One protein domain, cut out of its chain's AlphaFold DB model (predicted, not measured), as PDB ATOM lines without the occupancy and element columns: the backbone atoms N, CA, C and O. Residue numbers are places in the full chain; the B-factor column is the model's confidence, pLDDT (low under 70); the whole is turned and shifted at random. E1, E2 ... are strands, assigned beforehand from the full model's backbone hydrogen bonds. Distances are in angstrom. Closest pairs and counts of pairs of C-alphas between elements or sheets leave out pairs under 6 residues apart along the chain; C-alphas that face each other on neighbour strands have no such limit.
ATOM      1  N   LYS A   3     169.382 131.263 182.976       95.38
ATOM      2  CA  LYS A   3     167.980 130.818 183.128       95.38
ATOM      3  C   LYS A   3     167.026 131.974 182.787       95.38
ATOM      4  O   LYS A   3     166.632 132.735 183.665       95.38
ATOM      5  N   VAL A   4     166.707 132.148 181.503       96.00
ATOM      6  CA  VAL A   4     165.933 133.299 180.987       96.00
ATOM      7  C   VAL A   4     164.515 133.334 181.557       96.00
ATOM      8  O   VAL A   4     163.994 134.412 181.835       96.00
ATOM      9  N   TYR A   5     163.928 132.162 181.801       95.25
ATOM     10  CA  TYR A   5     162.559 132.019 182.295       95.25
ATOM     11  C   TYR A   5     162.285 132.709 183.640       95.25
ATOM     12  O   TYR A   5     161.136 133.055 183.898       95.25
ATOM     13  N   LEU A   6     163.306 132.927 184.478       92.50
ATOM     14  CA  LEU A   6     163.152 133.613 185.769       92.50
ATOM     15  C   LEU A   6     162.880 135.115 185.595       92.50
ATOM     16  O   LEU A   6     162.120 135.709 186.351       92.50
ATOM     17  N   GLU A   7     163.499 135.735 184.591       89.88
ATOM     18  CA  GLU A   7     163.358 137.170 184.318       89.88
ATOM     19  C   GLU A   7     162.224 137.445 183.321       89.88
ATOM     20  O   GLU A   7     161.469 138.400 183.484       89.88
ATOM     21  N   TYR A   8     162.077 136.587 182.309       93.88
ATOM     22  CA  TYR A   8     161.168 136.798 181.184       93.88
ATOM     23  C   TYR A   8     160.276 135.565 180.962       93.88
ATOM     24  O   TYR A   8     160.503 134.795 180.024       93.88
ATOM     25  N   PRO A   9     159.252 135.345 181.808       94.38
ATOM     26  CA  PRO A   9     158.472 134.105 181.802       94.38
ATOM     27  C   PRO A   9     157.584 133.912 180.560       94.38
ATOM     28  O   PRO A   9     157.095 132.802 180.363       94.38
ATOM     29  N   TYR A  10     157.399 134.951 179.734       96.81
ATOM     30  CA  TYR A  10     156.588 134.933 178.506       96.81
ATOM     31  C   TYR A  10     157.387 134.705 177.221       96.81
ATOM     32  O   TYR A  10     156.794 134.581 176.150       96.81
ATOM     33  N   ILE A  11     158.722 134.645 177.292       97.38
ATOM     34  CA  ILE A  11     159.521 134.252 176.128       97.38
ATOM     35  C   ILE A  11     159.280 132.762 175.888       97.38
ATOM     36  O   ILE A  11     159.730 131.916 176.658       97.38
ATOM     37  N   ASN A  12     158.560 132.459 174.812       97.38
ATOM     38  CA  ASN A  12     158.190 131.099 174.424       97.38
ATOM     39  C   ASN A  12     159.054 130.521 173.297       97.38
ATOM     40  O   ASN A  12     158.943 129.336 173.000       97.38
ATOM     41  N   SER A  13     159.934 131.338 172.719       98.25
ATOM     42  CA  SER A  13     160.855 130.953 171.658       98.25
ATOM     43  C   SER A  13     162.172 131.726 171.809       98.25
ATOM     44  O   SER A  13     162.154 132.917 172.128       98.25
ATOM     45  N   LEU A  14     163.326 131.067 171.647       98.38
ATOM     46  CA  LEU A  14     164.649 131.685 171.833       98.38
ATOM     47  C   LEU A  14     165.735 131.008 170.985       98.38
ATOM     48  O   LEU A  14     165.919 129.796 171.067       98.38
ATOM     49  N   ASN A  15     166.540 131.801 170.275       98.50
ATOM     50  CA  ASN A  15     167.794 131.332 169.682       98.50
ATOM     51  C   ASN A  15     168.927 131.340 170.716       98.50
ATOM     52  O   ASN A  15     169.158 132.343 171.389       98.50
ATOM     53  N   THR A  16     169.653 130.231 170.823       98.25
ATOM     54  CA  THR A  16     170.756 130.032 171.776       98.25
ATOM     55  C   THR A  16     171.828 129.129 171.161       98.25
ATOM     56  O   THR A  16     171.751 128.767 169.988       98.25
ATOM     57  N   LYS A  17     172.854 128.763 171.933       98.06
ATOM     58  CA  LYS A  17     173.940 127.880 171.489       98.06
ATOM     59  C   LYS A  17     174.099 126.680 172.410       98.06
ATOM     60  O   LYS A  17     173.930 126.801 173.624       98.06
ATOM     61  N   VAL A  18     174.476 125.541 171.834       97.62
ATOM     62  CA  VAL A  18     174.941 124.373 172.596       97.62
ATOM     63  C   VAL A  18     176.341 124.669 173.134       97.62
ATOM     64  O   VAL A  18     177.254 124.943 172.358       97.62
ATOM     65  N   ILE A  19     176.507 124.621 174.457       97.00
ATOM     66  CA  ILE A  19     177.792 124.867 175.133       97.00
ATOM     67  C   ILE A  19     178.498 123.556 175.446       97.00
ATOM     68  O   ILE A  19     179.714 123.449 175.308       97.00
ATOM     69  N   HIS A  20     177.737 122.555 175.873       95.69
ATOM     70  CA  HIS A  20     178.281 121.257 176.220       95.69
ATOM     71  C   HIS A  20     177.259 120.161 175.933       95.69
ATOM     72  O   HIS A  20     176.049 120.367 176.035       95.69
ATOM     73  N   GLN A  21     177.763 118.977 175.601       94.88
ATOM     74  CA  GLN A  21     176.961 117.781 175.401       94.88
ATOM     75  C   GLN A  21     177.582 116.599 176.136       94.88
ATOM     76  O   GLN A  21     178.803 116.457 176.184       94.88
ATOM     77  N   LYS A  22     176.737 115.729 176.685       95.50
ATOM     78  CA  LYS A  22     177.144 114.411 177.184       95.50
ATOM     79  C   LYS A  22     176.189 113.345 176.666       95.50
ATOM     80  O   LYS A  22     175.011 113.628 176.463       95.50
ATOM     81  N   ILE A  23     176.706 112.139 176.459       96.62
ATOM     82  CA  ILE A  23     175.911 110.980 176.049       96.62
ATOM     83  C   ILE A  23     175.763 110.064 177.259       96.62
ATOM     84  O   ILE A  23     176.763 109.679 177.863       96.62
ATOM     85  N   ILE A  24     174.526 109.733 177.622       95.56
ATOM     86  CA  ILE A  24     174.211 108.827 178.732       95.56
ATOM     87  C   ILE A  24     173.173 107.835 178.223       95.56
ATOM     88  O   ILE A  24     172.119 108.237 177.746       95.56
ATOM     89  N   ASN A  25     173.471 106.535 178.296       93.38
ATOM     90  CA  ASN A  25     172.562 105.459 177.873       93.38
ATOM     91  C   ASN A  25     171.994 105.629 176.445       93.38
ATOM     92  O   ASN A  25     170.850 105.272 176.182       93.38
ATOM     93  N   GLY A  26     172.786 106.189 175.523       93.19
ATOM     94  CA  GLY A  26     172.368 106.433 174.136       93.19
ATOM     95  C   GLY A  26     171.509 107.687 173.922       93.19
ATOM     96  O   GLY A  26     171.101 107.941 172.793       93.19
ATOM     97  N   GLU A  27     171.260 108.487 174.961       97.00
ATOM     98  CA  GLU A  27     170.583 109.784 174.865       97.00
ATOM     99  C   GLU A  27     171.597 110.935 174.893       97.00
ATOM    100  O   GLU A  27     172.643 110.846 175.541       97.00
ATOM    101  N   TYR A  28     171.277 112.041 174.216       97.75
ATOM    102  CA  TYR A  28     172.092 113.254 174.200       97.75
ATOM    103  C   TYR A  28     171.560 114.267 175.209       97.75
ATOM    104  O   TYR A  28     170.384 114.620 175.183       97.75
ATOM    105  N   HIS A  29     172.433 114.756 176.084       98.06
ATOM    106  CA  HIS A  29     172.110 115.706 177.143       98.06
ATOM    107  C   HIS A  29     172.832 117.026 176.876       98.06
ATOM    108  O   HIS A  29     174.060 117.098 176.994       98.06
ATOM    109  N   PHE A  30     172.076 118.072 176.551       97.81
ATOM    110  CA  PHE A  30     172.624 119.366 176.146       97.81
ATOM    111  C   PHE A  30     172.550 120.406 177.261       97.81
ATOM    112  O   PHE A  30     171.469 120.713 177.772       97.81
ATOM    113  N   GLU A  31     173.703 120.994 177.579       97.38
ATOM    114  CA  GLU A  31     173.812 122.271 178.281       97.38
ATOM    115  C   GLU A  31     173.862 123.394 177.238       97.38
ATOM    116  O   GLU A  31     174.683 123.381 176.315       97.38
ATOM    117  N   LEU A  32     172.985 124.379 177.401       97.75
ATOM    118  CA  LEU A  32     172.868 125.523 176.502       97.75
ATOM    119  C   LEU A  32     173.486 126.776 177.131       97.75
ATOM    120  O   LEU A  32     173.695 126.852 178.342       97.75
ATOM    121  N   GLU A  33     173.753 127.794 176.318       97.94
ATOM    122  CA  GLU A  33     174.214 129.098 176.808       97.94
ATOM    123  C   GLU A  33     173.125 129.764 177.657       97.94
ATOM    124  O   GLU A  33     173.363 130.231 178.778       97.94
ATOM    125  N   GLN A  34     171.905 129.730 177.130       97.94
ATOM    126  CA  GLN A  34     170.684 130.256 177.724       97.94
ATOM    127  C   GLN A  34     169.548 129.242 177.555       97.94
ATOM    128  O   GLN A  34     169.498 128.553 176.534       97.94
ATOM    129  N   THR A  35     168.629 129.176 178.519       97.94
ATOM    130  CA  THR A  35     167.415 128.352 178.420       97.94
ATOM    131  C   THR A  35     166.166 129.102 178.885       97.94
ATOM    132  O   THR A  35     166.211 129.873 179.849       97.94
ATOM    133  N   ILE A  36     165.053 128.846 178.196       98.00
ATOM    134  CA  ILE A  36     163.690 129.265 178.562       98.00
ATOM    135  C   ILE A  36     162.897 128.143 179.248       98.00
ATOM    136  O   ILE A  36     161.787 128.381 179.711       98.00
ATOM    137  N   PHE A  37     163.467 126.938 179.339       98.12
ATOM    138  CA  PHE A  37     162.808 125.780 179.926       98.12
ATOM    139  C   PHE A  37     163.030 125.712 181.437       98.12
ATOM    140  O   PHE A  37     164.165 125.633 181.915       98.12
ATOM    141  N   PHE A  38     161.935 125.670 182.185       96.75
ATOM    142  CA  PHE A  38     161.932 125.299 183.590       96.75
ATOM    143  C   PHE A  38     162.168 123.785 183.737       96.75
ATOM    144  O   PHE A  38     161.424 122.989 183.158       96.75
ATOM    145  N   PRO A  39     163.168 123.352 184.525       96.56
ATOM    146  CA  PRO A  39     163.518 121.939 184.666       96.56
ATOM    147  C   PRO A  39     162.535 121.124 185.510       96.56
ATOM    148  O   PRO A  39     162.657 119.904 185.549       96.56
ATOM    149  N   GLY A  40     161.565 121.759 186.169       94.00
ATOM    150  CA  GLY A  40     160.680 121.072 187.101       94.00
ATOM    151  C   GLY A  40     161.273 120.953 188.503       94.00
ATOM    152  O   GLY A  40     162.423 121.295 188.769       94.00
ATOM    153  N   THR A  41     160.450 120.442 189.408       92.31
ATOM    154  CA  THR A  41     160.808 119.972 190.748       92.31
ATOM    155  C   THR A  41     160.094 118.642 190.988       92.31
ATOM    156  O   THR A  41     159.330 118.177 190.145       92.31
ATOM    157  N   GLU A  42     160.271 118.037 192.156       91.06
ATOM    158  CA  GLU A  42     159.490 116.856 192.544       91.06
ATOM    159  C   GLU A  42     157.968 117.119 192.540       91.06
ATOM    160  O   GLU A  42     157.172 116.252 192.180       91.06
ATOM    161  N   LYS A  43     157.559 118.344 192.888       92.88
ATOM    162  CA  LYS A  43     156.150 118.737 193.049       92.88
ATOM    163  C   LYS A  43     155.545 119.392 191.813       92.88
ATOM    164  O   LYS A  43     154.326 119.529 191.732       92.88
ATOM    165  N   ILE A  44     156.385 119.827 190.878       93.56
ATOM    166  CA  ILE A  44     155.996 120.658 189.739       93.56
ATOM    167  C   ILE A  44     156.662 120.102 188.488       93.56
ATOM    168  O   ILE A  44     157.886 120.038 188.414       93.56
ATOM    169  N   LYS A  45     155.874 119.735 187.478       92.69
ATOM    170  CA  LYS A  45     156.428 119.213 186.225       92.69
ATOM    171  C   LYS A  45     157.316 120.230 185.500       92.69
ATOM    172  O   LYS A  45     157.071 121.440 185.527       92.69
ATOM    173  N   SER A  46     158.332 119.700 184.821       95.62
ATOM    174  CA  SER A  46     159.183 120.457 183.908       95.62
ATOM    175  C   SER A  46     158.383 121.045 182.750       95.62
ATOM    176  O   SER A  46     157.281 120.590 182.438       95.62
ATOM    177  N   ASP A  47     158.975 122.023 182.073       97.44
ATOM    178  CA  ASP A  47     158.500 122.440 180.761       97.44
ATOM    179  C   ASP A  47     158.598 121.306 179.735       97.44
ATOM    180  O   ASP A  47     159.403 120.377 179.853       97.44
ATOM    181  N   GLU A  48     157.761 121.422 178.708       97.75
ATOM    182  CA  GLU A  48     157.792 120.607 177.502       97.75
ATOM    183  C   GLU A  48     158.040 121.514 176.295       97.75
ATOM    184  O   GLU A  48     157.697 122.698 176.309       97.75
ATOM    185  N   GLY A  49     158.637 120.960 175.243       98.25
ATOM    186  CA  GLY A  49     158.840 121.686 173.998       98.25
ATOM    187  C   GLY A  49     159.871 121.035 173.085       98.25
ATOM    188  O   GLY A  49     160.076 119.815 173.118       98.25
ATOM    189  N   TRP A  50     160.508 121.862 172.263       98.56
ATOM    190  CA  TRP A  50     161.357 121.438 171.159       98.56
ATOM    191  C   TRP A  50     162.670 122.223 171.100       98.56
ATOM    192  O   TRP A  50     162.739 123.387 171.493       98.56
ATOM    193  N   ILE A  51     163.705 121.572 170.563       98.31
ATOM    194  CA  ILE A  51     164.951 122.211 170.128       98.31
ATOM    195  C   ILE A  51     165.158 121.886 168.650       98.31
ATOM    196  O   ILE A  51     165.201 120.712 168.286       98.31
ATOM    197  N   ASN A  52     165.270 122.902 167.790       97.44
ATOM    198  CA  ASN A  52     165.296 122.746 166.329       97.44
ATOM    199  C   ASN A  52     164.152 121.844 165.823       97.44
ATOM    200  O   ASN A  52     164.389 120.915 165.055       97.44
ATOM    201  N   GLN A  53     162.923 122.078 166.306       97.00
ATOM    202  CA  GLN A  53     161.718 121.282 166.002       97.00
ATOM    203  C   GLN A  53     161.758 119.814 166.480       97.00
ATOM    204  O   GLN A  53     160.791 119.074 166.296       97.00
ATOM    205  N   LYS A  54     162.828 119.377 167.157       97.44
ATOM    206  CA  LYS A  54     162.943 118.033 167.738       97.44
ATOM    207  C   LYS A  54     162.429 118.038 169.166       97.44
ATOM    208  O   LYS A  54     162.837 118.869 169.976       97.44
ATOM    209  N   LYS A  55     161.527 117.109 169.481       97.81
ATOM    210  CA  LYS A  55     160.878 117.045 170.793       97.81
ATOM    211  C   LYS A  55     161.890 116.701 171.886       97.81
ATOM    212  O   LYS A  55     162.646 115.737 171.757       97.81
ATOM    213  N   ILE A  56     161.859 117.460 172.975       98.25
ATOM    214  CA  ILE A  56     162.649 117.173 174.171       98.25
ATOM    215  C   ILE A  56     162.009 115.998 174.919       98.25
ATOM    216  O   ILE A  56     160.800 115.972 175.138       98.25
ATOM    217  N   ILE A  57     162.824 115.019 175.311       97.69
ATOM    218  CA  ILE A  57     162.387 113.833 176.061       97.69
ATOM    219  C   ILE A  57     162.220 114.180 177.538       97.69
ATOM    220  O   ILE A  57     161.247 113.787 178.175       97.69
ATOM    221  N   ARG A  58     163.208 114.889 178.089       97.12
ATOM    222  CA  ARG A  58     163.301 115.206 179.512       97.12
ATOM    223  C   ARG A  58     164.131 116.462 179.719       97.12
ATOM    224  O   ARG A  58     165.107 116.692 179.005       97.12
ATOM    225  N   ILE A  59     163.770 117.224 180.741       97.75
ATOM    226  CA  ILE A  59     164.528 118.373 181.227       97.75
ATOM    227  C   ILE A  59     164.811 118.130 182.702       97.75
ATOM    228  O   ILE A  59     163.938 117.653 183.421       97.75
ATOM    229  N   TYR A  60     166.036 118.390 183.141       96.75
ATOM    230  CA  TYR A  60     166.403 118.259 184.548       96.75
ATOM    231  C   TYR A  60     167.513 119.239 184.910       96.75
ATOM    232  O   TYR A  60     168.236 119.727 184.040       96.75
ATOM    233  N   GLU A  61     167.652 119.520 186.202       95.12
ATOM    234  CA  GLU A  61     168.718 120.361 186.732       95.12
ATOM    235  C   GLU A  61     169.733 119.525 187.517       95.12
ATOM    236  O   GLU A  61     169.367 118.715 188.362       95.12
ATOM    237  N   GLU A  62     171.019 119.727 187.240       94.12
ATOM    238  CA  GLU A  62     172.133 119.094 187.947       94.12
ATOM    239  C   GLU A  62     173.269 120.115 188.073       94.12
ATOM    240  O   GLU A  62     173.675 120.725 187.083       94.12
ATOM    241  N   ASN A  63     173.788 120.326 189.288       89.94
ATOM    242  CA  ASN A  63     174.861 121.293 189.566       89.94
ATOM    243  C   ASN A  63     174.567 122.713 189.031       89.94
ATOM    244  O   ASN A  63     175.428 123.352 188.424       89.94
ATOM    245  N   ASN A  64     173.334 123.197 189.234       88.12
ATOM    246  CA  ASN A  64     172.837 124.495 188.756       88.12
ATOM    247  C   ASN A  64     172.847 124.667 187.217       88.12
ATOM    248  O   ASN A  64     172.803 125.785 186.693       88.12
ATOM    249  N   LYS A  65     172.908 123.556 186.474       93.88
ATOM    250  CA  LYS A  65     172.819 123.506 185.011       93.88
ATOM    251  C   LYS A  65     171.564 122.753 184.600       93.88
ATOM    252  O   LYS A  65     171.286 121.685 185.135       93.88
ATOM    253  N   VAL A  66     170.829 123.298 183.636       96.88
ATOM    254  CA  VAL A  66     169.641 122.654 183.073       96.88
ATOM    255  C   VAL A  66     170.059 121.900 181.822       96.88
ATOM    256  O   VAL A  66     170.616 122.483 180.889       96.88
ATOM    257  N   TYR A  67     169.789 120.602 181.826       97.94
ATOM    258  CA  TYR A  67     170.070 119.700 180.724       97.94
ATOM    259  C   TYR A  67     168.789 119.375 179.967       97.94
ATOM    260  O   TYR A  67     167.749 119.107 180.568       97.94
ATOM    261  N   HIS A  68     168.899 119.356 178.642       98.31
ATOM    262  CA  HIS A  68     167.811 119.040 177.723       98.31
ATOM    263  C   HIS A  68     168.157 117.724 177.033       98.31
ATOM    264  O   HIS A  68     169.213 117.621 176.407       98.31
ATOM    265  N   VAL A  69     167.306 116.714 177.191       98.19
ATOM    266  CA  VAL A  69     167.569 115.356 176.708       98.19
ATOM    267  C   VAL A  69     166.848 115.117 175.388       98.19
ATOM    268  O   VAL A  69     165.629 115.286 175.318       98.19
ATOM    269  N   LEU A  70     167.579 114.709 174.350       97.81
ATOM    270  CA  LEU A  70     167.037 114.350 173.037       97.81
ATOM    271  C   LEU A  70     167.662 113.047 172.514       97.81
ATOM    272  O   LEU A  70     168.742 112.641 172.939       97.81
ATOM    273  N   LYS A  71     166.989 112.403 171.551       95.88
ATOM    274  CA  LYS A  71     167.503 111.201 170.862       95.88
ATOM    275  C   LYS A  71     168.550 111.516 169.799       95.88
ATOM    276  O   LYS A  71     169.236 110.621 169.325       95.88
ATOM    277  N   GLU A  72     168.633 112.774 169.391       94.12
ATOM    278  CA  GLU A  72     169.441 113.204 168.261       94.12
ATOM    279  C   GLU A  72     170.494 114.209 168.702       94.12
ATOM    280  O   GLU A  72     170.252 115.044 169.576       94.12
ATOM    281  N   ASN A  73     171.647 114.153 168.038       94.31
ATOM    282  CA  ASN A  73     172.720 115.103 168.252       94.31
ATOM    283  C   ASN A  73     172.318 116.523 167.793       94.31
ATOM    284  O   ASN A  73     171.622 116.692 166.786       94.31
ATOM    285  N   LEU A  74     172.804 117.539 168.505       94.06
ATOM    286  CA  LEU A  74     172.643 118.959 168.208       94.06
ATOM    287  C   LEU A  74     173.994 119.661 168.377       94.06
ATOM    288  O   LEU A  74     174.772 119.335 169.268       94.06
ATOM    289  N   SER A  75     174.272 120.656 167.538       93.81
ATOM    290  CA  SER A  75     175.501 121.447 167.633       93.81
ATOM    291  C   SER A  75     175.278 122.876 167.147       93.81
ATOM    292  O   SER A  75     174.348 123.139 166.386       93.81
ATOM    293  N   GLY A  76     176.138 123.796 167.591       96.06
ATOM    294  CA  GLY A  76     176.091 125.195 167.176       96.06
ATOM    295  C   GLY A  76     174.862 125.939 167.700       96.06
ATOM    296  O   GLY A  76     174.463 125.766 168.856       96.06
ATOM    297  N   SER A  77     174.309 126.807 166.852       97.69
ATOM    298  CA  SER A  77     173.102 127.577 167.150       97.69
ATOM    299  C   SER A  77     171.858 126.697 167.068       97.69
ATOM    300  O   SER A  77     171.685 125.931 166.119       97.69
ATOM    301  N   VAL A  78     170.978 126.835 168.054       98.19
ATOM    302  CA  VAL A  78     169.724 126.089 168.151       98.19
ATOM    303  C   VAL A  78     168.567 127.013 168.523       98.19
ATOM    304  O   VAL A  78     168.738 127.961 169.290       98.19
ATOM    305  N   GLN A  79     167.388 126.705 167.996       98.50
ATOM    306  CA  GLN A  79     166.123 127.369 168.284       98.50
ATOM    307  C   GLN A  79     165.366 126.570 169.346       98.50
ATOM    308  O   GLN A  79     165.183 125.361 169.199       98.50
ATOM    309  N   LEU A  80     164.943 127.238 170.415       98.69
ATOM    310  CA  LEU A  80     164.108 126.687 171.478       98.69
ATOM    311  C   LEU A  80     162.661 127.101 171.251       98.69
ATOM    312  O   LEU A  80     162.434 128.276 170.982       98.69
ATOM    313  N   ASP A  81     161.714 126.185 171.441       98.69
ATOM    314  CA  ASP A  81     160.277 126.474 171.388       98.69
ATOM    315  C   ASP A  81     159.550 125.743 172.527       98.69
ATOM    316  O   ASP A  81     159.670 124.524 172.664       98.69
ATOM    317  N   LEU A  82     158.807 126.476 173.361       98.31
ATOM    318  CA  LEU A  82     158.006 125.913 174.454       98.31
ATOM    319  C   LEU A  82     156.649 125.410 173.953       98.31
ATOM    320  O   LEU A  82     156.009 126.041 173.111       98.31
ATOM    321  N   ASP A  83     156.132 124.350 174.577       98.19
ATOM    322  CA  ASP A  83     154.686 124.117 174.608       98.19
ATOM    323  C   ASP A  83     154.041 125.200 175.487       98.19
ATOM    324  O   ASP A  83     153.920 125.080 176.711       98.19
TER     325      ASP A  83
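What this domain is: This is residues 3 to 83 of the 348 residues of an uncharacterized protein of Gallicola sp (UniProt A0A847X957). One antiparallel sheet of six strands is folded back on itself and curled like part of a barrel that does not close, its two edge strands E3 and E4 staying apart. The long, bent strand E1 is the hinge between a leaf of E3 and E6 and a facing leaf of E2, E5 and E4, and the long loop of residues 33 to 48 leads from one leaf to the other. The printed part has 81 residues, with no named helix and six named strands, E1 to E6 along the chain, in the sheet order E3, E6, E1, E2, E5, E4. The class is all strand, though under half of the residues, 38 of 81, are in named strands. The whole is compact and rounded, with a radius of gyration of the C-alphas of 11.6 A and spans of 31 by 28 by 21 A.

How they stand to each other: The sheet is strongly twisted, and its hinge E1, residues 13 to 24, bends by 79 degrees at residue 16. Its pairing is staggered: residues 13 to 17 pair with E6, residues 77 to 82, and residues 18 to 24 with E2, residues 27 to 32. E6 and E1 are antiparallel, with N 78 and O 16 at 2.8 A. E1 and E2 form a hairpin at 134 degrees, with N 29 and O 22 at 2.8 A. E5, residues 65 to 70, is antiparallel to E2 at 140 degrees, with N 30 and O 68 at 2.9 A. E4, residues 58 to 62, is an edge strand and makes a hairpin with E5 at 154 degrees, with N 67 and O 60 at 2.8 A. At the other edge E3, residues 49 to 51, is antiparallel to E6 at 173 degrees, with N 50 and O 81 at 2.8 A. In this folded sheet, one sheet bent back into two leaves, E3 and E6 face E2, E5 and E4 with 14 pairs of C-alphas within 11 A. Among the pairs that are apart are E2 and E6, and E4 and E6. Residues 50 to 51 of E3 also pair, antiparallel, with residues 54 to 55.

Where its parts are: E1 is the longest strand, 26.8 A from C-alpha 13 at (160.855, 130.953, 171.658) to C-alpha 24 at (174.211, 108.827, 178.732). E2 measures 16.0 A, E5 16.1 A and E6 16.9 A. E4 is 12.8 A long and E3 7.3 A. E6 ends with C-alpha 82 at (158.006, 125.913, 174.454).

The domain as a whole: The C-alphas of Glu 7 and Asn 25 are the two farthest apart, at 33.6 A. The printed part has no cut. The link from E2 to E3, 16 residues, is long. The mean pLDDT of the printed part is 96.2, and no printed residue is under 70.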